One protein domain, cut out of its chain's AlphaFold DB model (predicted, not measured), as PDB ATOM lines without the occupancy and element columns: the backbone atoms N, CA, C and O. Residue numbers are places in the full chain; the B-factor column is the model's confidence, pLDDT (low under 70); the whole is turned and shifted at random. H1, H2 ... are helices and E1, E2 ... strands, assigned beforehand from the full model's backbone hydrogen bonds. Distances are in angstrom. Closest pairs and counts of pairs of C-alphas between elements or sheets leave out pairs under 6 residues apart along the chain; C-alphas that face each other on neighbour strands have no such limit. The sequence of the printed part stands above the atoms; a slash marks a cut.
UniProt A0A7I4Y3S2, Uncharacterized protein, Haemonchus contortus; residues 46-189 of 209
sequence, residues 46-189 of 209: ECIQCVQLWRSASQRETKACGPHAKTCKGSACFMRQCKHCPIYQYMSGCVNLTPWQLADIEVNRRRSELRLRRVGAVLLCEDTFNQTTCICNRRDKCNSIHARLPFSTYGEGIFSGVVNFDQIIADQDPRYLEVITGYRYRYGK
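Overview. This is residues 46 to 189 of the 209 residues of an uncharacterized protein of Haemonchus contortus (UniProt A0A7I4Y3S2). One long, strongly twisted wall of eight strands has the short helix H3 packed across one face, near the E1, E4, E3 part. H2 grazes the sheet near E6 and E8, and H4 folds back from H3 and runs away from the sheet. The printed part has 144 residues, with four named helices and eight named strands in the order E1 H1 E2 E3 E4 H2 E5 E6 E7 E8 H3 H4. The sheet is mixed, ordered E2 E1 E4 E3 E7 E6 E8 E5, and the class is mixed, helices and strands. The whole is compact, with a radius of gyration of the C-alphas of 15.0 A and spans of 41 by 40 by 26 A.

Along the chain. E1, residues 46 to 53, begins at C-alpha 46 (-20.983, -14.094, 30.709) and is 22.6 A long. H1 is residues 55 to 58 and E2 residues 70 to 74. E3, residues 76 to 82, measures 19.6 A, and E4, residues 88 to 95, measures 19.3 A. H2, residues 99 to 111, is 18.7 A long. E5 is residues 114 to 116, E6 residues 123 to 127, E7 residues 131 to 136 and E8 residues 151 to 154. H3 is residues 165 to 172. H4, residues 176 to 188, is 17.9 A long and ends at C-alpha 188 (-47.054, 11.500, 33.099).

Arrangement. Pairing is staggered in E1: residues 46 to 49 pair with the edge strand E2, N 47 and O 72 being 2.8 A apart, and residues 50 to 53 with E4, N 52 and O 90 being 2.7 A apart. The hairpin E3 and E4 has N 80 and O 91 at 2.8 A. E3 and E7 are antiparallel, with N 134 and O 79 at 2.8 A. The hairpin E6 and E7 has N 126 and O 133 at 2.8 A. E6 and E8 are parallel at 33 degrees, with N 125 and O 152 at 2.8 A; E8 and the edge strand E5 are antiparallel, with N 115 and O 153 at 2.8 A. H3 is on the sheet at a height of 8.7 A, only just over E4 and E3 with 3 C-alphas each; on the local plane it runs across the strands at 83 degrees to E3. The closest C-alphas of E4 and H3 are those of Met 91 and Ile 169, 7.4 A apart. H3 and H4 form a helical hairpin: they touch through residues 176 to 177 of H4 alone, the closest C-alphas being those of Ala 170 and Tyr 176, 5.3 A apart. They run opposite ways at 37 degrees, a tilt only just steep. H4 is only just not on the sheet, with 4 pairs of C-alphas within 10 A. H2 only grazes the sheet with residues 105 to 111; H1 only grazes it too, and is only just on it with 5 pairs within 10 A. In H2, H3 and H4 every O i to N i+4 pair is within hydrogen-bond range; H1 is too short for one.

Size, cuts and confidence. The two farthest C-alphas, those of Asp 140 and Lys 189, are 44.0 A apart. The printed part has no cut. The links H1 to E2 and E7 to E8 are long. Mean pLDDT of the printed part is 82.2, with residues 55 to 64, 144 to 148 and 184 to 189 under 70.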
ATOM      1  N   GLU A  46     -21.420 -14.887  29.566       89.88
ATOM      2  CA  GLU A  46     -20.983 -14.094  30.709       89.88
ATOM      3  C   GLU A  46     -21.156 -12.616  30.364       89.88
ATOM      4  O   GLU A  46     -20.676 -12.193  29.318       89.88
ATOM      5  N   CYS A  47     -21.845 -11.847  31.204       89.25
ATOM      6  CA  CYS A  47     -22.192 -10.452  30.948       89.25
ATOM      7  C   CYS A  47     -21.628  -9.539  32.026       89.25
ATOM      8  O   CYS A  47     -21.712  -9.861  33.211       89.25
ATOM      9  N   ILE A  48     -21.133  -8.364  31.637       88.88
ATOM     10  CA  ILE A  48     -20.826  -7.292  32.591       88.88
ATOM     11  C   ILE A  48     -22.130  -6.826  33.247       88.88
ATOM     12  O   ILE A  48     -23.047  -6.354  32.571       88.88
ATOM     13  N   GLN A  49     -22.187  -6.909  34.573       90.12
ATOM     14  CA  GLN A  49     -23.298  -6.453  35.394       90.12
ATOM     15  C   GLN A  49     -22.906  -5.177  36.144       90.12
ATOM     16  O   GLN A  49     -22.161  -5.209  37.127       90.12
ATOM     17  N   CYS A  50     -23.416  -4.030  35.691       88.19
ATOM     18  CA  CYS A  50     -23.114  -2.734  36.299       88.19
ATOM     19  C   CYS A  50     -24.250  -1.714  36.122       88.19
ATOM     20  O   CYS A  50     -25.085  -1.835  35.228       88.19
ATOM     21  N   VAL A  51     -24.273  -0.713  37.000       88.81
ATOM     22  CA  VAL A  51     -25.200   0.419  36.953       88.81
ATOM     23  C   VAL A  51     -24.368   1.687  37.053       88.81
ATOM     24  O   VAL A  51     -23.597   1.868  37.989       88.81
ATOM     25  N   GLN A  52     -24.523   2.562  36.073       86.81
ATOM     26  CA  GLN A  52     -23.856   3.847  35.992       86.81
ATOM     27  C   GLN A  52     -24.870   4.957  36.241       86.81
ATOM     28  O   GLN A  52     -25.813   5.148  35.467       86.81
ATOM     29  N   LEU A  53     -24.635   5.721  37.304       87.19
ATOM     30  CA  LEU A  53     -25.359   6.955  37.589       87.19
ATOM     31  C   LEU A  53     -24.691   8.149  36.891       87.19
ATOM     32  O   LEU A  53     -23.502   8.103  36.555       87.19
ATOM     33  N   TRP A  54     -25.441   9.237  36.708       78.75
ATOM     34  CA  TRP A  54     -24.898  10.515  36.244       78.75
ATOM     35  C   TRP A  54     -23.770  10.997  37.163       78.75
ATOM     36  O   TRP A  54     -23.827  10.827  38.381       78.75
ATOM     37  N   ARG A  55     -22.753  11.646  36.581       65.44
ATOM     38  CA  ARG A  55     -21.529  12.069  37.295       65.44
ATOM     39  C   ARG A  55     -21.787  12.908  38.554       65.44
ATOM     40  O   ARG A  55     -21.018  12.828  39.505       65.44
ATOM     41  N   SER A  56     -22.867  13.691  38.575       61.38
ATOM     42  CA  SER A  56     -23.291  14.477  39.741       61.38
ATOM     43  C   SER A  56     -23.801  13.615  40.903       61.38
ATOM     44  O   SER A  56     -23.606  13.977  42.058       61.38
ATOM     45  N   ALA A  57     -24.405  12.461  40.615       60.31
ATOM     46  CA  ALA A  57     -24.860  11.489  41.609       60.31
ATOM     47  C   ALA A  57     -23.764  10.469  41.984       60.31
ATOM     48  O   ALA A  57     -23.804   9.893  43.069       60.31
ATOM     49  N   SER A  58     -22.764  10.259  41.118       54.75
ATOM     50  CA  SER A  58     -21.738   9.219  41.283       54.75
ATOM     51  C   SER A  58     -20.541   9.606  42.158       54.75
ATOM     52  O   SER A  58     -19.719   8.738  42.442       54.75
ATOM     53  N   GLN A  59     -20.399  10.864  42.602       50.66
ATOM     54  CA  GLN A  59     -19.248  11.306  43.419       50.66
ATOM     55  C   GLN A  59     -19.055  10.509  44.728       50.66
ATOM     56  O   GLN A  59     -17.990  10.593  45.333       50.66
ATOM     57  N   ARG A  60     -20.056   9.731  45.167       50.28
ATOM     58  CA  ARG A  60     -20.010   8.918  46.394       50.28
ATOM     59  C   ARG A  60     -19.946   7.402  46.173       50.28
ATOM     60  O   ARG A  60     -19.738   6.683  47.144       50.28
ATOM     61  N   GLU A  61     -20.123   6.889  44.953       51.88
ATOM     62  CA  GLU A  61     -20.312   5.447  44.726       51.88
ATOM     63  C   GLU A  61     -19.222   4.856  43.816       51.88
ATOM     64  O   GLU A  61     -19.174   5.096  42.614       51.88
ATOM     65  N   THR A  62     -18.363   4.006  44.385       52.28
ATOM     66  CA  THR A  62     -17.289   3.246  43.708       52.28
ATOM     67  C   THR A  62     -17.792   2.095  42.815       52.28
ATOM     68  O   THR A  62     -17.011   1.245  42.396       52.28
ATOM     69  N   LYS A  63     -19.093   2.044  42.498       55.72
ATOM     70  CA  LYS A  63     -19.748   0.954  41.749       55.72
ATOM     71  C   LYS A  63     -20.090   1.356  40.309       55.72
ATOM     72  O   LYS A  63     -21.202   1.139  39.846       55.72
ATOM     73  N   ALA A  64     -19.139   1.970  39.614       69.69
ATOM     74  CA  ALA A  64     -19.304   2.393  38.227       69.69
ATOM     75  C   ALA A  64     -19.145   1.223  37.239       69.69
ATOM     76  O   ALA A  64     -18.443   0.246  37.511       69.69
ATOM     77  N   CYS A  65     -19.756   1.352  36.061       77.31
ATOM     78  CA  CYS A  65     -19.452   0.492  34.921       77.31
ATOM     79  C   CYS A  65     -17.998   0.726  34.493       77.31
ATOM     80  O   CYS A  65     -17.681   1.745  33.883       77.31
ATOM     81  N   GLY A  66     -17.106  -0.197  34.850       73.56
ATOM     82  CA  GLY A  66     -15.669  -0.076  34.622       73.56
ATOM     83  C   GLY A  66     -14.959  -1.433  34.573       73.56
ATOM     84  O   GLY A  66     -15.622  -2.469  34.635       73.56
ATOM     85  N   PRO A  67     -13.616  -1.450  34.490       72.00
ATOM     86  CA  PRO A  67     -12.829  -2.668  34.252       72.00
ATOM     87  C   PRO A  67     -12.999  -3.775  35.302       72.00
ATOM     88  O   PRO A  67     -12.744  -4.938  35.015       72.00
ATOM     89  N   HIS A  68     -13.431  -3.419  36.514       76.69
ATOM     90  CA  HIS A  68     -13.623  -4.340  37.640       76.69
ATOM     91  C   HIS A  68     -15.102  -4.567  37.980       76.69
ATOM     92  O   HIS A  68     -15.435  -4.959  39.100       76.69
ATOM     93  N   ALA A  69     -16.007  -4.269  37.045       82.19
ATOM     94  CA  ALA A  69     -17.423  -4.548  37.221       82.19
ATOM     95  C   ALA A  69     -17.664  -6.055  37.405       82.19
ATOM     96  O   ALA A  69     -16.966  -6.894  36.835       82.19
ATOM     97  N   LYS A  70     -18.673  -6.394  38.214       88.06
ATOM     98  CA  LYS A  70     -19.081  -7.787  38.415       88.06
ATOM     99  C   LYS A  70     -19.577  -8.375  37.099       88.06
ATOM    100  O   LYS A  70     -20.113  -7.651  36.262       88.06
ATOM    101  N   THR A  71     -19.459  -9.687  36.955       89.94
ATOM    102  CA  THR A  71     -20.079 -10.423  35.856       89.94
ATOM    103  C   THR A  71     -21.204 -11.316  36.364       89.94
ATOM    104  O   THR A  71     -21.259 -11.686  37.539       89.94
ATOM    105  N   CYS A  72     -22.129 -11.642  35.473       91.06
ATOM    106  CA  CYS A  72     -23.178 -12.630  35.679       91.06
ATOM    107  C   CYS A  72     -23.209 -13.589  34.490       91.06
ATOM    108  O   CYS A  72     -22.597 -13.316  33.457       91.06
ATOM    109  N   LYS A  73     -23.932 -14.704  34.609       92.19
ATOM    110  CA  LYS A  73     -24.162 -15.629  33.493       92.19
ATOM    111  C   LYS A  73     -25.647 -15.722  33.189       92.19
ATOM    112  O   LYS A  73     -26.451 -15.886  34.104       92.19
ATOM    113  N   GLY A  74     -25.991 -15.647  31.912       90.88
ATOM    114  CA  GLY A  74     -27.356 -15.836  31.446       90.88
ATOM    115  C   GLY A  74     -27.406 -16.195  29.973       90.88
ATOM    116  O   GLY A  74     -26.376 -16.315  29.321       90.88
ATOM    117  N   SER A  75     -28.604 -16.379  29.437       89.69
ATOM    118  CA  SER A  75     -28.784 -16.687  28.011       89.69
ATOM    119  C   SER A  75     -28.528 -15.504  27.074       89.69
ATOM    120  O   SER A  75     -28.546 -15.686  25.873       89.69
ATOM    121  N   ALA A  76     -28.412 -14.282  27.592       90.81
ATOM    122  CA  ALA A  76     -28.110 -13.080  26.827       90.81
ATOM    123  C   ALA A  76     -27.643 -11.979  27.784       90.81
ATOM    124  O   ALA A  76     -27.989 -11.980  28.968       90.81
ATOM    125  N   CYS A  77     -26.909 -11.006  27.261       91.56
ATOM    126  CA  CYS A  77     -26.611  -9.760  27.951       91.56
ATOM    127  C   CYS A  77     -27.592  -8.688  27.509       91.56
ATOM    128  O   CYS A  77     -27.896  -8.600  26.319       91.56
ATOM    129  N   PHE A  78     -28.037  -7.842  28.437       93.00
ATOM    130  CA  PHE A  78     -28.722  -6.604  28.092       93.00
ATOM    131  C   PHE A  78     -27.860  -5.388  28.404       93.00
ATOM    132  O   PHE A  78     -27.035  -5.393  29.319       93.00
ATOM    133  N   MET A  79     -28.090  -4.332  27.636       92.00
ATOM    134  CA  MET A  79     -27.495  -3.016  27.811       92.00
ATOM    135  C   MET A  79     -28.614  -1.992  27.685       92.00
ATOM    136  O   MET A  79     -29.382  -2.028  26.725       92.00
ATOM    137  N   ARG A  80     -28.723  -1.070  28.631       92.12
ATOM    138  CA  ARG A  80     -29.703   0.009  28.600       92.12
ATOM    139  C   ARG A  80     -28.994   1.336  28.752       92.12
ATOM    140  O   ARG A  80     -28.360   1.594  29.768       92.12
ATOM    141  N   GLN A  81     -29.143   2.184  27.747       90.81
ATOM    142  CA  GLN A  81     -28.697   3.563  27.792       90.81
ATOM    143  C   GLN A  81     -29.902   4.470  28.029       90.81
ATOM    144  O   GLN A  81     -30.849   4.500  27.242       90.81
ATOM    145  N   CYS A  82     -29.861   5.216  29.125       89.88
ATOM    146  CA  CYS A  82     -30.883   6.192  29.469       89.88
ATOM    147  C   CYS A  82     -30.676   7.488  28.674       89.88
ATOM    148  O   CYS A  82     -29.575   8.037  28.657       89.88
ATOM    149  N   LYS A  83     -31.745   7.994  28.048       89.25
ATOM    150  CA  LYS A  83     -31.781   9.307  27.376       89.25
ATOM    151  C   LYS A  83     -32.426  10.363  28.272       89.25
ATOM    152  O   LYS A  83     -31.860  11.431  28.481       89.25
ATOM    153  N   HIS A  84     -33.584  10.030  28.846       84.88
ATOM    154  CA  HIS A  84     -34.391  10.914  29.693       84.88
ATOM    155  C   HIS A  84     -34.737  10.231  31.024       84.88
ATOM    156  O   HIS A  84     -35.902  10.008  31.345       84.88
ATOM    157  N   CYS A  85     -33.704   9.875  31.793       84.69
ATOM    158  CA  CYS A  85     -33.823   9.303  33.136       84.69
ATOM    159  C   CYS A  85     -33.236  10.274  34.178       84.69
ATOM    160  O   CYS A  85     -32.284  10.988  33.863       84.69
ATOM    161  N   PRO A  86     -33.742  10.292  35.425       79.25
ATOM    162  CA  PRO A  86     -33.358  11.292  36.423       79.25
ATOM    163  C   PRO A  86     -31.916  11.143  36.931       79.25
ATOM    164  O   PRO A  86     -31.206  12.138  37.039       79.25
ATOM    165  N   ILE A  87     -31.482   9.918  37.260       85.44
ATOM    166  CA  ILE A  87     -30.158   9.656  37.869       85.44
ATOM    167  C   ILE A  87     -29.361   8.563  37.165       85.44
ATOM    168  O   ILE A  87     -28.143   8.513  37.305       85.44
ATOM    169  N   TYR A  88     -30.028   7.702  36.402       88.31
ATOM    170  CA  TYR A  88     -29.396   6.589  35.713       88.31
ATOM    171  C   TYR A  88     -28.920   7.019  34.327       88.31
ATOM    172  O   TYR A  88     -29.632   7.722  33.610       88.31
ATOM    173  N   GLN A  89     -27.719   6.590  33.957       88.38
ATOM    174  CA  GLN A  89     -27.108   6.872  32.661       88.38
ATOM    175  C   GLN A  89     -27.003   5.602  31.815       88.38
ATOM    176  O   GLN A  89     -27.358   5.607  30.636       88.38
ATOM    177  N   TYR A  90     -26.507   4.520  32.410       89.38
ATOM    178  CA  TYR A  90     -26.276   3.269  31.705       89.38
ATOM    179  C   TYR A  90     -26.401   2.081  32.656       89.38
ATOM    180  O   TYR A  90     -26.002   2.170  33.813       89.38
ATOM    181  N   MET A  91     -26.944   0.971  32.177       91.06
ATOM    182  CA  MET A  91     -27.092  -0.263  32.943       91.06
ATOM    183  C   MET A  91     -26.791  -1.455  32.046       91.06
ATOM    184  O   MET A  91     -27.147  -1.450  30.867       91.06
ATOM    185  N   SER A  92     -26.181  -2.493  32.597       91.75
ATOM    186  CA  SER A  92     -26.015  -3.767  31.903       91.75
ATOM    187  C   SER A  92     -26.081  -4.938  32.867       91.75
ATOM    188  O   SER A  92     -25.801  -4.789  34.057       91.75
ATOM    189  N   GLY A  93     -26.421  -6.108  32.340       92.38
ATOM    190  CA  GLY A  93     -26.494  -7.346  33.106       92.38
ATOM    191  C   GLY A  93     -26.981  -8.513  32.259       92.38
ATOM    192  O   GLY A  93     -26.941  -8.464  31.028       92.38
ATOM    193  N   CYS A  94     -27.442  -9.567  32.925       93.00
ATOM    194  CA  CYS A  94     -27.879 -10.804  32.287       93.00
ATOM    195  C   CYS A  94     -29.391 -10.867  32.117       93.00
ATOM    196  O   CYS A  94     -30.147 -10.365  32.944       93.00
ATOM    197  N   VAL A  95     -29.815 -11.573  31.074       92.50
ATOM    198  CA  VAL A  95     -31.200 -11.983  30.856       92.50
ATOM    199  C   VAL A  95     -31.233 -13.485  30.604       92.50
ATOM    200  O   VAL A  95     -30.405 -14.030  29.868       92.50
ATOM    201  N   ASN A  96     -32.215 -14.150  31.204       91.62
ATOM    202  CA  ASN A  96     -32.528 -15.553  30.956       91.62
ATOM    203  C   ASN A  96     -33.792 -15.639  30.101       91.62
ATOM    204  O   ASN A  96     -34.901 -15.702  30.617       91.62
ATOM    205  N   LEU A  97     -33.588 -15.586  28.791       89.19
ATOM    206  CA  LEU A  97     -34.561 -15.790  27.741       89.19
ATOM    207  C   LEU A  97     -34.829 -17.285  27.584       89.19
ATOM    208  O   LEU A  97     -33.935 -18.086  27.305       89.19
ATOM    209  N   THR A  98     -36.086 -17.659  27.748       89.75
ATOM    210  CA  THR A  98     -36.583 -18.976  27.372       89.75
ATOM    211  C   THR A  98     -36.681 -19.097  25.844       89.75
ATOM    212  O   THR A  98     -36.704 -18.089  25.127       89.75
ATOM    213  N   PRO A  99     -36.820 -20.323  25.310       86.06
ATOM    214  CA  PRO A  99     -37.045 -20.519  23.879       86.06
ATOM    215  C   PRO A  99     -38.277 -19.778  23.339       86.06
ATOM    216  O   PRO A  99     -38.235 -19.251  22.230       86.06
ATOM    217  N   TRP A 100     -39.358 -19.689  24.124       87.81
ATOM    218  CA  TRP A 100     -40.560 -18.959  23.712       87.81
ATOM    219  C   TRP A 100     -40.328 -17.442  23.695       87.81
ATOM    220  O   TRP A 100     -40.768 -16.784  22.760       87.81
ATOM    221  N   GLN A 101     -39.561 -16.891  24.648       91.12
ATOM    222  CA  GLN A 101     -39.212 -15.465  24.654       91.12
ATOM    223  C   GLN A 101     -38.367 -15.092  23.432       91.12
ATOM    224  O   GLN A 101     -38.579 -14.042  22.832       91.12
ATOM    225  N   LEU A 102     -37.430 -15.958  23.031       87.12
ATOM    226  CA  LEU A 102     -36.653 -15.769  21.801       87.12
ATOM    227  C   LEU A 102     -37.543 -15.793  20.551       87.12
ATOM    228  O   LEU A 102     -37.362 -14.966  19.658       87.12
ATOM    229  N   ALA A 103     -38.515 -16.709  20.497       87.19
ATOM    230  CA  ALA A 103     -39.466 -16.784  19.392       87.19
ATOM    231  C   ALA A 103     -40.355 -15.530  19.312       87.19
ATOM    232  O   ALA A 103     -40.509 -14.962  18.231       87.19
ATOM    233  N   ASP A 104     -40.872 -15.051  20.446       90.50
ATOM    234  CA  ASP A 104     -41.684 -13.833  20.505       90.50
ATOM    235  C   ASP A 104     -40.877 -12.590  20.117       90.50
ATOM    236  O   ASP A 104     -41.369 -11.754  19.362       90.50
ATOM    237  N   ILE A 105     -39.612 -12.488  20.545       90.06
ATOM    238  CA  ILE A 105     -38.705 -11.411  20.118       90.06
ATOM    239  C   ILE A 105     -38.525 -11.424  18.601       90.06
ATOM    240  O   ILE A 105     -38.575 -10.365  17.977       90.06
ATOM    241  N   GLU A 106     -38.346 -12.594  17.986       86.50
ATOM    242  CA  GLU A 106     -38.218 -12.700  16.529       86.50
ATOM    243  C   GLU A 106     -39.515 -12.294  15.810       86.50
ATOM    244  O   GLU A 106     -39.472 -11.575  14.808       86.50
ATOM    245  N   VAL A 107     -40.680 -12.688  16.330       88.56
ATOM    246  CA  VAL A 107     -41.979 -12.268  15.780       88.56
ATOM    247  C   VAL A 107     -42.172 -10.758  15.923       88.56
ATOM    248  O   VAL A 107     -42.543 -10.093  14.951       88.56
ATOM    249  N   ASN A 108     -41.884 -10.191  17.094       89.56
ATOM    250  CA  ASN A 108     -42.002  -8.756  17.340       89.56
ATOM    251  C   ASN A 108     -41.017  -7.966  16.477       89.56
ATOM    252  O   ASN A 108     -41.395  -6.945  15.907       89.56
ATOM    253  N   ARG A 109     -39.790  -8.465  16.293       87.31
ATOM    254  CA  ARG A 109     -38.789  -7.885  15.390       87.31
ATOM    255  C   ARG A 109     -39.309  -7.792  13.957       87.31
ATOM    256  O   ARG A 109     -39.133  -6.759  13.322       87.31
ATOM    257  N   ARG A 110     -39.970  -8.840  13.455       83.81
ATOM    258  CA  ARG A 110     -40.574  -8.848  12.107       83.81
ATOM    259  C   ARG A 110     -41.748  -7.880  11.963       83.81
ATOM    260  O   ARG A 110     -42.012  -7.422  10.858       83.81
ATOM    261  N   ARG A 111     -42.466  -7.605  13.056       85.81
ATOM    262  CA  ARG A 111     -43.611  -6.679  13.086       85.81
ATOM    263  C   ARG A 111     -43.211  -5.224  13.327       85.81
ATOM    264  O   ARG A 111     -43.977  -4.329  12.990       85.81
ATOM    265  N   SER A 112     -42.052  -4.996  13.936       85.44
ATOM    266  CA  SER A 112     -41.593  -3.667  14.334       85.44
ATOM    267  C   SER A 112     -40.953  -2.923  13.169       85.44
ATOM    268  O   SER A 112     -40.237  -3.503  12.352       85.44
ATOM    269  N   GLU A 113     -41.149  -1.606  13.131       80.94
ATOM    270  CA  GLU A 113     -40.475  -0.750  12.161       80.94
ATOM    271  C   GLU A 113     -38.977  -0.664  12.480       80.94
ATOM    272  O   GLU A 113     -38.556  -0.285  13.579       80.94
ATOM    273  N   LEU A 114     -38.157  -1.028  11.500       82.81
ATOM    274  CA  LEU A 114     -36.707  -0.965  11.588       82.81
ATOM    275  C   LEU A 114     -36.239   0.486  11.414       82.81
ATOM    276  O   LEU A 114     -36.376   1.061  10.339       82.81
ATOM    277  N   ARG A 115     -35.620   1.059  12.452       82.50
ATOM    278  CA  ARG A 115     -35.038   2.413  12.404       82.50
ATOM    279  C   ARG A 115     -33.641   2.433  11.798       82.50
ATOM    280  O   ARG A 115     -33.275   3.381  11.112       82.50
ATOM    281  N   LEU A 116     -32.836   1.410  12.084       82.19
ATOM    282  CA  LEU A 116     -31.470   1.297  11.581       82.19
ATOM    283  C   LEU A 116     -31.064  -0.171  11.473       82.19
ATOM    284  O   LEU A 116     -31.195  -0.921  12.435       82.19
ATOM    285  N   ARG A 117     -30.490  -0.567  10.335       80.38
ATOM    286  CA  ARG A 117     -29.933  -1.909  10.127       80.38
ATOM    287  C   ARG A 117     -28.463  -1.835   9.762       80.38
ATOM    288  O   ARG A 117     -28.063  -1.026   8.929       80.38
ATOM    289  N   ARG A 118     -27.669  -2.722  10.359       77.12
ATOM    290  CA  ARG A 118     -26.267  -2.947   9.996       77.12
ATOM    291  C   ARG A 118     -26.063  -4.421   9.680       77.12
ATOM    292  O   ARG A 118     -26.550  -5.281  10.406       77.12
ATOM    293  N   VAL A 119     -25.366  -4.706   8.584       73.94
ATOM    294  CA  VAL A 119     -25.022  -6.084   8.202       73.94
ATOM    295  C   VAL A 119     -24.140  -6.700   9.288       73.94
ATOM    296  O   VAL A 119     -23.246  -6.029   9.807       73.94
ATOM    297  N   GLY A 120     -24.417  -7.956   9.652       71.44
ATOM    298  CA  GLY A 120     -23.697  -8.643  10.726       71.44
ATOM    299  C   GLY A 120     -23.967  -8.052  12.111       71.44
ATOM    300  O   GLY A 120     -23.084  -8.084  12.964       71.44
ATOM    301  N   ALA A 121     -25.151  -7.461  12.328       76.44
ATOM    302  CA  ALA A 121     -25.550  -6.946  13.631       76.44
ATOM    303  C   ALA A 121     -25.517  -8.041  14.704       76.44
ATOM    304  O   ALA A 121     -26.013  -9.152  14.516       76.44
ATOM    305  N   VAL A 122     -24.939  -7.679  15.843       80.25
ATOM    306  CA  VAL A 122     -24.712  -8.549  17.005       80.25
ATOM    307  C   VAL A 122     -25.629  -8.163  18.164       80.25
ATOM    308  O   VAL A 122     -25.924  -8.969  19.044       80.25
ATOM    309  N   LEU A 123     -26.075  -6.909  18.157       84.00
ATOM    310  CA  LEU A 123     -26.991  -6.334  19.126       84.00
ATOM    311  C   LEU A 123     -28.349  -6.098  18.463       84.00
ATOM    312  O   LEU A 123     -28.427  -5.473  17.400       84.00
ATOM    313  N   LEU A 124     -29.407  -6.551  19.130       90.62
ATOM    314  CA  LEU A 124     -30.787  -6.199  18.814       90.62
ATOM    315  C   LEU A 124     -31.241  -5.111  19.781       90.62
ATOM    316  O   LEU A 124     -31.313  -5.368  20.979       90.62
ATOM    317  N   CYS A 125     -31.537  -3.921  19.270       91.62
ATOM    318  CA  CYS A 125     -31.883  -2.753  20.066       91.62
ATOM    319  C   CYS A 125     -33.319  -2.288  19.815       91.62
ATOM    320  O   CYS A 125     -33.749  -2.134  18.673       91.62
ATOM    321  N   GLU A 126     -34.017  -1.974  20.895       92.75
ATOM    322  CA  GLU A 126     -35.272  -1.236  20.913       92.75
ATOM    323  C   GLU A 126     -34.982   0.204  21.334       92.75
ATOM    324  O   GLU A 126     -34.349   0.451  22.369       92.75
ATOM    325  N   ASP A 127     -35.431   1.158  20.521       90.75
ATOM    326  CA  ASP A 127     -35.179   2.572  20.748       90.75
ATOM    327  C   ASP A 127     -36.460   3.350  21.039       90.75
ATOM    328  O   ASP A 127     -37.269   3.638  20.156       90.75
ATOM    329  N   THR A 128     -36.613   3.759  22.294       89.06
ATOM    330  CA  THR A 128     -37.744   4.570  22.757       89.06
ATOM    331  C   THR A 128     -37.315   6.026  22.954       89.06
ATOM    332  O   THR A 128     -36.135   6.380  22.825       89.06
ATOM    333  N   PHE A 129     -38.272   6.890  23.296       85.75
ATOM    334  CA  PHE A 129     -37.974   8.272  23.673       85.75
ATOM    335  C   PHE A 129     -37.084   8.339  24.925       85.75
ATOM    336  O   PHE A 129     -36.103   9.072  24.954       85.75
ATOM    337  N   ASN A 130     -37.371   7.522  25.941       87.44
ATOM    338  CA  ASN A 130     -36.697   7.619  27.239       87.44
ATOM    339  C   ASN A 130     -35.362   6.872  27.298       87.44
ATOM    340  O   ASN A 130     -34.481   7.249  28.074       87.44
ATOM    341  N   GLN A 131     -35.214   5.805  26.514       90.81
ATOM    342  CA  GLN A 131     -34.091   4.875  26.624       90.81
ATOM    343  C   GLN A 131     -33.886   4.055  25.349       90.81
ATOM    344  O   GLN A 131     -34.834   3.778  24.611       90.81
ATOM    345  N   THR A 132     -32.658   3.590  25.153       92.06
ATOM    346  CA  THR A 132     -32.316   2.550  24.180       92.06
ATOM    347  C   THR A 132     -31.949   1.292  24.953       92.06
ATOM    348  O   THR A 132     -31.068   1.339  25.812       92.06
ATOM    349  N   THR A 133     -32.621   0.174  24.683       93.06
ATOM    350  CA  THR A 133     -32.318  -1.119  25.316       93.06
ATOM    351  C   THR A 133     -31.886  -2.107  24.250       93.06
ATOM    352  O   THR A 133     -32.572  -2.251  23.249       93.06
ATOM    353  N   CYS A 134     -30.770  -2.793  24.455       92.06
ATOM    354  CA  CYS A 134     -30.229  -3.774  23.526       92.06
ATOM    355  C   CYS A 134     -30.020  -5.120  24.212       92.06
ATOM    356  O   CYS A 134     -29.678  -5.153  25.393       92.06
ATOM    357  N   ILE A 135     -30.154  -6.209  23.456       91.94
ATOM    358  CA  ILE A 135     -29.740  -7.552  23.867       91.94
ATOM    359  C   ILE A 135     -28.669  -8.113  22.929       91.94
ATOM    360  O   ILE A 135     -28.635  -7.785  21.742       91.94
ATOM    361  N   CYS A 136     -27.810  -8.977  23.460       88.81
ATOM    362  CA  CYS A 136     -26.802  -9.716  22.709       88.81
ATOM    363  C   CYS A 136     -26.646 -11.130  23.276       88.81
ATOM    364  O   CYS A 136     -26.619 -11.301  24.492       88.81
ATOM    365  N   ASN A 137     -26.487 -12.130  22.402       86.62
ATOM    366  CA  ASN A 137     -26.251 -13.530  22.789       86.62
ATOM    367  C   ASN A 137     -24.936 -14.131  22.231       86.62
ATOM    368  O   ASN A 137     -24.712 -15.334  22.193       86.62
ATOM    369  N   ARG A 138     -24.022 -13.292  21.750       81.94
ATOM    370  CA  ARG A 138     -22.720 -13.712  21.215       81.94
ATOM    371  C   ARG A 138     -21.625 -13.627  22.279       81.94
ATOM    372  O   ARG A 138     -21.166 -12.532  22.605       81.94
ATOM    373  N   ARG A 139     -21.162 -14.780  22.785       77.31
ATOM    374  CA  ARG A 139     -20.126 -14.878  23.843       77.31
ATOM    375  C   ARG A 139     -18.871 -14.051  23.566       77.31
ATOM    376  O   ARG A 139     -18.319 -13.446  24.475       77.31
ATOM    377  N   ASP A 140     -18.443 -14.017  22.311       75.94
ATOM    378  CA  ASP A 140     -17.249 -13.319  21.839       75.94
ATOM    379  C   ASP A 140     -17.430 -11.796  21.719       75.94
ATOM    380  O   ASP A 140     -16.447 -11.076  21.551       75.94
ATOM    381  N   LYS A 141     -18.668 -11.286  21.792       76.12
ATOM    382  CA  LYS A 141     -18.975  -9.894  21.437       76.12
ATOM    383  C   LYS A 141     -19.787  -9.115  22.482       76.12
ATOM    384  O   LYS A 141     -19.618  -7.906  22.550       76.12
ATOM    385  N   CYS A 142     -20.614  -9.730  23.334       78.12
ATOM    386  CA  CYS A 142     -21.596  -8.983  24.148       78.12
ATOM    387  C   CYS A 142     -21.054  -8.033  25.232       78.12
ATOM    388  O   CYS A 142     -21.794  -7.169  25.691       78.12
ATOM    389  N   ASN A 143     -19.790  -8.158  25.641       75.19
ATOM    390  CA  ASN A 143     -19.238  -7.390  26.769       75.19
ATOM    391  C   ASN A 143     -18.472  -6.133  26.384       75.19
ATOM    392  O   ASN A 143     -17.980  -5.415  27.254       75.19
ATOM    393  N   SER A 144     -18.324  -5.856  25.095       66.88
ATOM    394  CA  SER A 144     -17.503  -4.732  24.682       66.88
ATOM    395  C   SER A 144     -18.341  -3.461  24.584       66.88
ATOM    396  O   SER A 144     -18.737  -3.040  23.502       66.88
ATOM    397  N   ILE A 145     -18.585  -2.832  25.742       56.81
ATOM    398  CA  ILE A 145     -19.287  -1.536  25.877       56.81
ATOM    399  C   ILE A 145     -18.601  -0.443  25.030       56.81
ATOM    400  O   ILE A 145     -19.242   0.498  24.568       56.81
ATOM    401  N   HIS A 146     -17.290  -0.574  24.803       55.97
ATOM    402  CA  HIS A 146     -16.492   0.353  23.997       55.97
ATOM    403  C   HIS A 146     -16.304  -0.083  22.542       55.97
ATOM    404  O   HIS A 146     -15.917   0.743  21.713       55.97
ATOM    405  N   ALA A 147     -16.575  -1.346  22.196       60.12
ATOM    406  CA  ALA A 147     -16.609  -1.716  20.793       60.12
ATOM    407  C   ALA A 147     -17.866  -1.119  20.176       60.12
ATOM    408  O   ALA A 147     -18.984  -1.303  20.650       60.12
ATOM    409  N   ARG A 148     -17.675  -0.427  19.056       68.00
ATOM    410  CA  ARG A 148     -18.759   0.008  18.174       68.00
ATOM    411  C   ARG A 148     -19.321  -1.204  17.432       68.00
ATOM    412  O   ARG A 148     -19.221  -1.283  16.209       68.00
ATOM    413  N   LEU A 149     -19.839  -2.175  18.181       72.56
ATOM    414  CA  LEU A 149     -20.402  -3.390  17.622       72.56
ATOM    415  C   LEU A 149     -21.551  -3.013  16.687       72.56
ATOM    416  O   LEU A 149     -22.311  -2.087  16.985       72.56
ATOM    417  N   PRO A 150     -21.680  -3.687  15.538       79.12
ATOM    418  CA  PRO A 150     -22.819  -3.473  14.669       79.12
ATOM    419  C   PRO A 150     -24.099  -3.861  15.418       79.12
ATOM    420  O   PRO A 150     -24.185  -4.921  16.043       79.12
ATOM    421  N   PHE A 151     -25.093  -2.985  15.354       83.75
ATOM    422  CA  PHE A 151     -26.386  -3.154  16.000       83.75
ATOM    423  C   PHE A 151     -27.505  -2.871  15.000       83.75
ATOM    424  O   PHE A 151     -27.328  -2.076  14.071       83.75
ATOM    425  N   SER A 152     -28.644  -3.521  15.211       85.19
ATOM    426  CA  SER A 152     -29.893  -3.230  14.514       85.19
ATOM    427  C   SER A 152     -30.873  -2.627  15.510       85.19
ATOM    428  O   SER A 152     -31.076  -3.177  16.591       85.19
ATOM    429  N   THR A 153     -31.460  -1.492  15.154       87.12
ATOM    430  CA  THR A 153     -32.354  -0.713  16.005       87.12
ATOM    431  C   THR A 153     -33.749  -0.692  15.412       87.12
ATOM    432  O   THR A 153     -33.914  -0.348  14.244       87.12
ATOM    433  N   TYR A 154     -34.753  -0.982  16.227       89.00
ATOM    434  CA  TYR A 154     -36.156  -0.912  15.838       89.00
ATOM    435  C   TYR A 154     -36.923   0.036  16.764       89.00
ATOM    436  O   TYR A 154     -36.414   0.468  17.805       89.00
ATOM    437  N   GLY A 155     -38.142   0.373  16.348       85.94
ATOM    438  CA  GLY A 155     -39.117   1.067  17.181       85.94
ATOM    439  C   GLY A 155     -39.514   0.280  18.434       85.94
ATOM    440  O   GLY A 155     -39.084  -0.851  18.654       85.94
ATOM    441  N   GLU A 156     -40.326   0.920  19.268       86.06
ATOM    442  CA  GLU A 156     -40.832   0.357  20.521       86.06
ATOM    443  C   GLU A 156     -41.691  -0.897  20.286       86.06
ATOM    444  O   GLU A 156     -42.465  -0.946  19.331       86.06
ATOM    445  N   GLY A 157     -41.582  -1.889  21.178       85.94
ATOM    446  CA  GLY A 157     -42.466  -3.056  21.202       85.94
ATOM    447  C   GLY A 157     -41.785  -4.402  20.956       85.94
ATOM    448  O   GLY A 157     -42.452  -5.426  21.079       85.94
ATOM    449  N   ILE A 158     -40.475  -4.446  20.682       91.31
ATOM    450  CA  ILE A 158     -39.743  -5.714  20.527       91.31
ATOM    451  C   ILE A 158     -39.800  -6.524  21.819       91.31
ATOM    452  O   ILE A 158     -40.083  -7.722  21.797       91.31
ATOM    453  N   PHE A 159     -39.495  -5.875  22.942       92.81
ATOM    454  CA  PHE A 159     -39.343  -6.557  24.228       92.81
ATOM    455  C   PHE A 159     -40.590  -6.469  25.108       92.81
ATOM    456  O   PHE A 159     -40.626  -7.066  26.188       92.81
ATOM    457  N   SER A 160     -41.604  -5.727  24.658       88.50
ATOM    458  CA  SER A 160     -42.849  -5.514  25.391       88.50
ATOM    459  C   SER A 160     -43.552  -6.841  25.669       88.50
ATOM    460  O   SER A 160     -43.753  -7.649  24.766       88.50
ATOM    461  N   GLY A 161     -43.883  -7.092  26.938       87.50
ATOM    462  CA  GLY A 161     -44.496  -8.350  27.381       87.50
ATOM    463  C   GLY A 161     -43.559  -9.564  27.399       87.50
ATOM    464  O   GLY A 161     -43.946 -10.600  27.933       87.50
ATOM    465  N   VAL A 162     -42.328  -9.444  26.885       91.25
ATOM    466  CA  VAL A 162     -41.362 -10.551  26.828       91.25
ATOM    467  C   VAL A 162     -40.332 -10.455  27.949       91.25
ATOM    468  O   VAL A 162     -40.091 -11.439  28.647       91.25
ATOM    469  N   VAL A 163     -39.722  -9.279  28.145       92.75
ATOM    470  CA  VAL A 163     -38.634  -9.084  29.118       92.75
ATOM    471  C   VAL A 163     -38.909  -7.878  30.007       92.75
ATOM    472  O   VAL A 163     -39.017  -6.748  29.534       92.75
ATOM    473  N   ASN A 164     -38.945  -8.098  31.323       93.44
ATOM    474  CA  ASN A 164     -39.044  -7.017  32.301       93.44
ATOM    475  C   ASN A 164     -37.652  -6.561  32.761       93.44
ATOM    476  O   ASN A 164     -37.171  -6.929  33.831       93.44
ATOM    477  N   PHE A 165     -37.003  -5.736  31.944       93.69
ATOM    478  CA  PHE A 165     -35.696  -5.170  32.287       93.69
ATOM    479  C   PHE A 165     -35.724  -4.283  33.537       93.69
ATOM    480  O   PHE A 165     -34.705  -4.171  34.207       93.69
ATOM    481  N   ASP A 166     -36.857  -3.644  33.850       92.25
ATOM    482  CA  ASP A 166     -36.952  -2.791  35.037       92.25
ATOM    483  C   ASP A 166     -36.782  -3.622  36.315       92.25
ATOM    484  O   ASP A 166     -36.063  -3.202  37.219       92.25
ATOM    485  N   GLN A 167     -37.355  -4.829  36.351       92.62
ATOM    486  CA  GLN A 167     -37.144  -5.772  37.450       92.62
ATOM    487  C   GLN A 167     -35.695  -6.267  37.512       92.62
ATOM    488  O   GLN A 167     -35.102  -6.271  38.583       92.62
ATOM    489  N   ILE A 168     -35.094  -6.613  36.369       93.06
ATOM    490  CA  ILE A 168     -33.699  -7.085  36.323       93.06
ATOM    491  C   ILE A 168     -32.741  -6.022  36.886       93.06
ATOM    492  O   ILE A 168     -31.810  -6.340  37.625       93.06
ATOM    493  N   ILE A 169     -32.973  -4.747  36.558       92.19
ATOM    494  CA  ILE A 169     -32.174  -3.638  37.093       92.19
ATOM    495  C   ILE A 169     -32.465  -3.432  38.586       92.19
ATOM    496  O   ILE A 169     -31.537  -3.162  39.342       92.19
ATOM    497  N   ALA A 170     -33.713  -3.597  39.030       91.06
ATOM    498  CA  ALA A 170     -34.084  -3.511  40.443       91.06
ATOM    499  C   ALA A 170     -33.400  -4.579  41.306       91.06
ATOM    500  O   ALA A 170     -32.945  -4.286  42.408       91.06
ATOM    501  N   ASP A 171     -33.266  -5.797  40.786       90.44
ATOM    502  CA  ASP A 171     -32.559  -6.883  41.470       90.44
ATOM    503  C   ASP A 171     -31.057  -6.565  41.631       90.44
ATOM    504  O   ASP A 171     -30.392  -7.058  42.545       90.44
ATOM    505  N   GLN A 172     -30.512  -5.710  40.759       88.50
ATOM    506  CA  GLN A 172     -29.138  -5.224  40.836       88.50
ATOM    507  C   GLN A 172     -28.973  -3.978  41.726       88.50
ATOM    508  O   GLN A 172     -27.992  -3.885  42.470       88.50
ATOM    509  N   ASP A 173     -29.891  -3.015  41.630       88.50
ATOM    510  CA  ASP A 173     -29.975  -1.812  42.462       88.50
ATOM    511  C   ASP A 173     -31.425  -1.632  42.946       88.50
ATOM    512  O   ASP A 173     -32.247  -1.070  42.214       88.50
ATOM    513  N   PRO A 174     -31.749  -2.052  44.186       87.31
ATOM    514  CA  PRO A 174     -33.115  -2.008  44.719       87.31
ATOM    515  C   PRO A 174     -33.770  -0.622  44.694       87.31
ATOM    516  O   PRO A 174     -34.994  -0.515  44.654       87.31
ATOM    517  N   ARG A 175     -32.973   0.456  44.660       87.06
ATOM    518  CA  ARG A 175     -33.464   1.845  44.591       87.06
ATOM    519  C   ARG A 175     -34.042   2.210  43.221       87.06
ATOM    520  O   ARG A 175     -34.733   3.221  43.093       87.06
ATOM    521  N   TYR A 176     -33.761   1.419  42.185       88.62
ATOM    522  CA  TYR A 176     -34.118   1.734  40.803       88.62
ATOM    523  C   TYR A 176     -35.620   1.953  40.615       88.62
ATOM    524  O   TYR A 176     -36.028   2.956  40.018       88.62
ATOM    525  N   LEU A 177     -36.454   1.057  41.156       87.12
ATOM    526  CA  LEU A 177     -37.904   1.149  40.986       87.12
ATOM    527  C   LEU A 177     -38.474   2.390  41.665       87.12
ATOM    528  O   LEU A 177     -39.288   3.080  41.057       87.12
ATOM    529  N   GLU A 178     -38.024   2.725  42.873       85.00
ATOM    530  CA  GLU A 178     -38.474   3.922  43.594       85.00
ATOM    531  C   GLU A 178     -38.197   5.196  42.784       85.00
ATOM    532  O   GLU A 178     -39.060   6.063  42.621       85.00
ATOM    533  N   VAL A 179     -37.004   5.282  42.195       84.25
ATOM    534  CA  VAL A 179     -36.580   6.456  41.432       84.25
ATOM    535  C   VAL A 179     -37.317   6.571  40.096       84.25
ATOM    536  O   VAL A 179     -37.780   7.656  39.729       84.25
ATOM    537  N   ILE A 180     -37.441   5.472  39.349       82.44
ATOM    538  CA  ILE A 180     -38.080   5.485  38.027       82.44
ATOM    539  C   ILE A 180     -39.597   5.650  38.137       82.44
ATOM    540  O   ILE A 180     -40.182   6.394  37.347       82.44
ATOM    541  N   THR A 181     -40.247   5.019  39.119       79.69
ATOM    542  CA  THR A 181     -41.696   5.180  39.337       79.69
ATOM    543  C   THR A 181     -42.042   6.614  39.735       79.69
ATOM    544  O   THR A 181     -42.940   7.213  39.135       79.69
ATOM    545  N   GLY A 182     -41.273   7.217  40.649       72.81
ATOM    546  CA  GLY A 182     -41.425   8.625  41.020       72.81
ATOM    547  C   GLY A 182     -41.223   9.585  39.841       72.81
ATOM    548  O   GLY A 182     -41.940  10.581  39.715       72.81
ATOM    549  N   TYR A 183     -40.297   9.273  38.932       72.94
ATOM    550  CA  TYR A 183     -40.078  10.054  37.713       72.94
ATOM    551  C   TYR A 183     -41.232   9.926  36.707       72.94
ATOM    552  O   TYR A 183     -41.729  10.944  36.217       72.94
ATOM    553  N   ARG A 184     -41.714   8.700  36.447       67.19
ATOM    554  CA  ARG A 184     -42.869   8.457  35.562       67.19
ATOM    555  C   ARG A 184     -44.122   9.182  36.058       67.19
ATOM    556  O   ARG A 184     -44.822   9.784  35.251       67.19
ATOM    557  N   TYR A 185     -44.364   9.206  37.370       56.91
ATOM    558  CA  TYR A 185     -45.489   9.943  37.958       56.91
ATOM    559  C   TYR A 185     -45.410  11.461  37.700       56.91
ATOM    560  O   TYR A 185     -46.423  12.102  37.420       56.91
ATOM    561  N   ARG A 186     -44.206  12.050  37.744       55.16
ATOM    562  CA  ARG A 186     -44.007  13.492  37.518       55.16
ATOM    563  C   ARG A 186     -44.138  13.894  36.047       55.16
ATOM    564  O   ARG A 186     -44.746  14.920  35.765       55.16
ATOM    565  N   TYR A 187     -43.625  13.087  35.117       52.53
ATOM    566  CA  TYR A 187     -43.722  13.380  33.680       52.53
ATOM    567  C   TYR A 187     -45.068  12.975  33.060       52.53
ATOM    568  O   TYR A 187     -45.567  13.682  32.187       52.53
ATOM    569  N   GLY A 188     -45.719  11.915  33.554       47.38
ATOM    570  CA  GLY A 188     -47.054  11.500  33.099       47.38
ATOM    571  C   GLY A 188     -48.149  12.536  33.375       47.38
ATOM    572  O   GLY A 188     -49.129  12.617  32.639       47.38
ATOM    573  N   LYS A 189     -47.950  13.410  34.371       39.72
ATOM    574  CA  LYS A 189     -48.848  14.540  34.656       39.72
ATOM    575  C   LYS A 189     -48.802  15.655  33.601       39.72
ATOM    576  O   LYS A 189     -49.678  16.511  33.606       39.72
TER     577      LYS A 189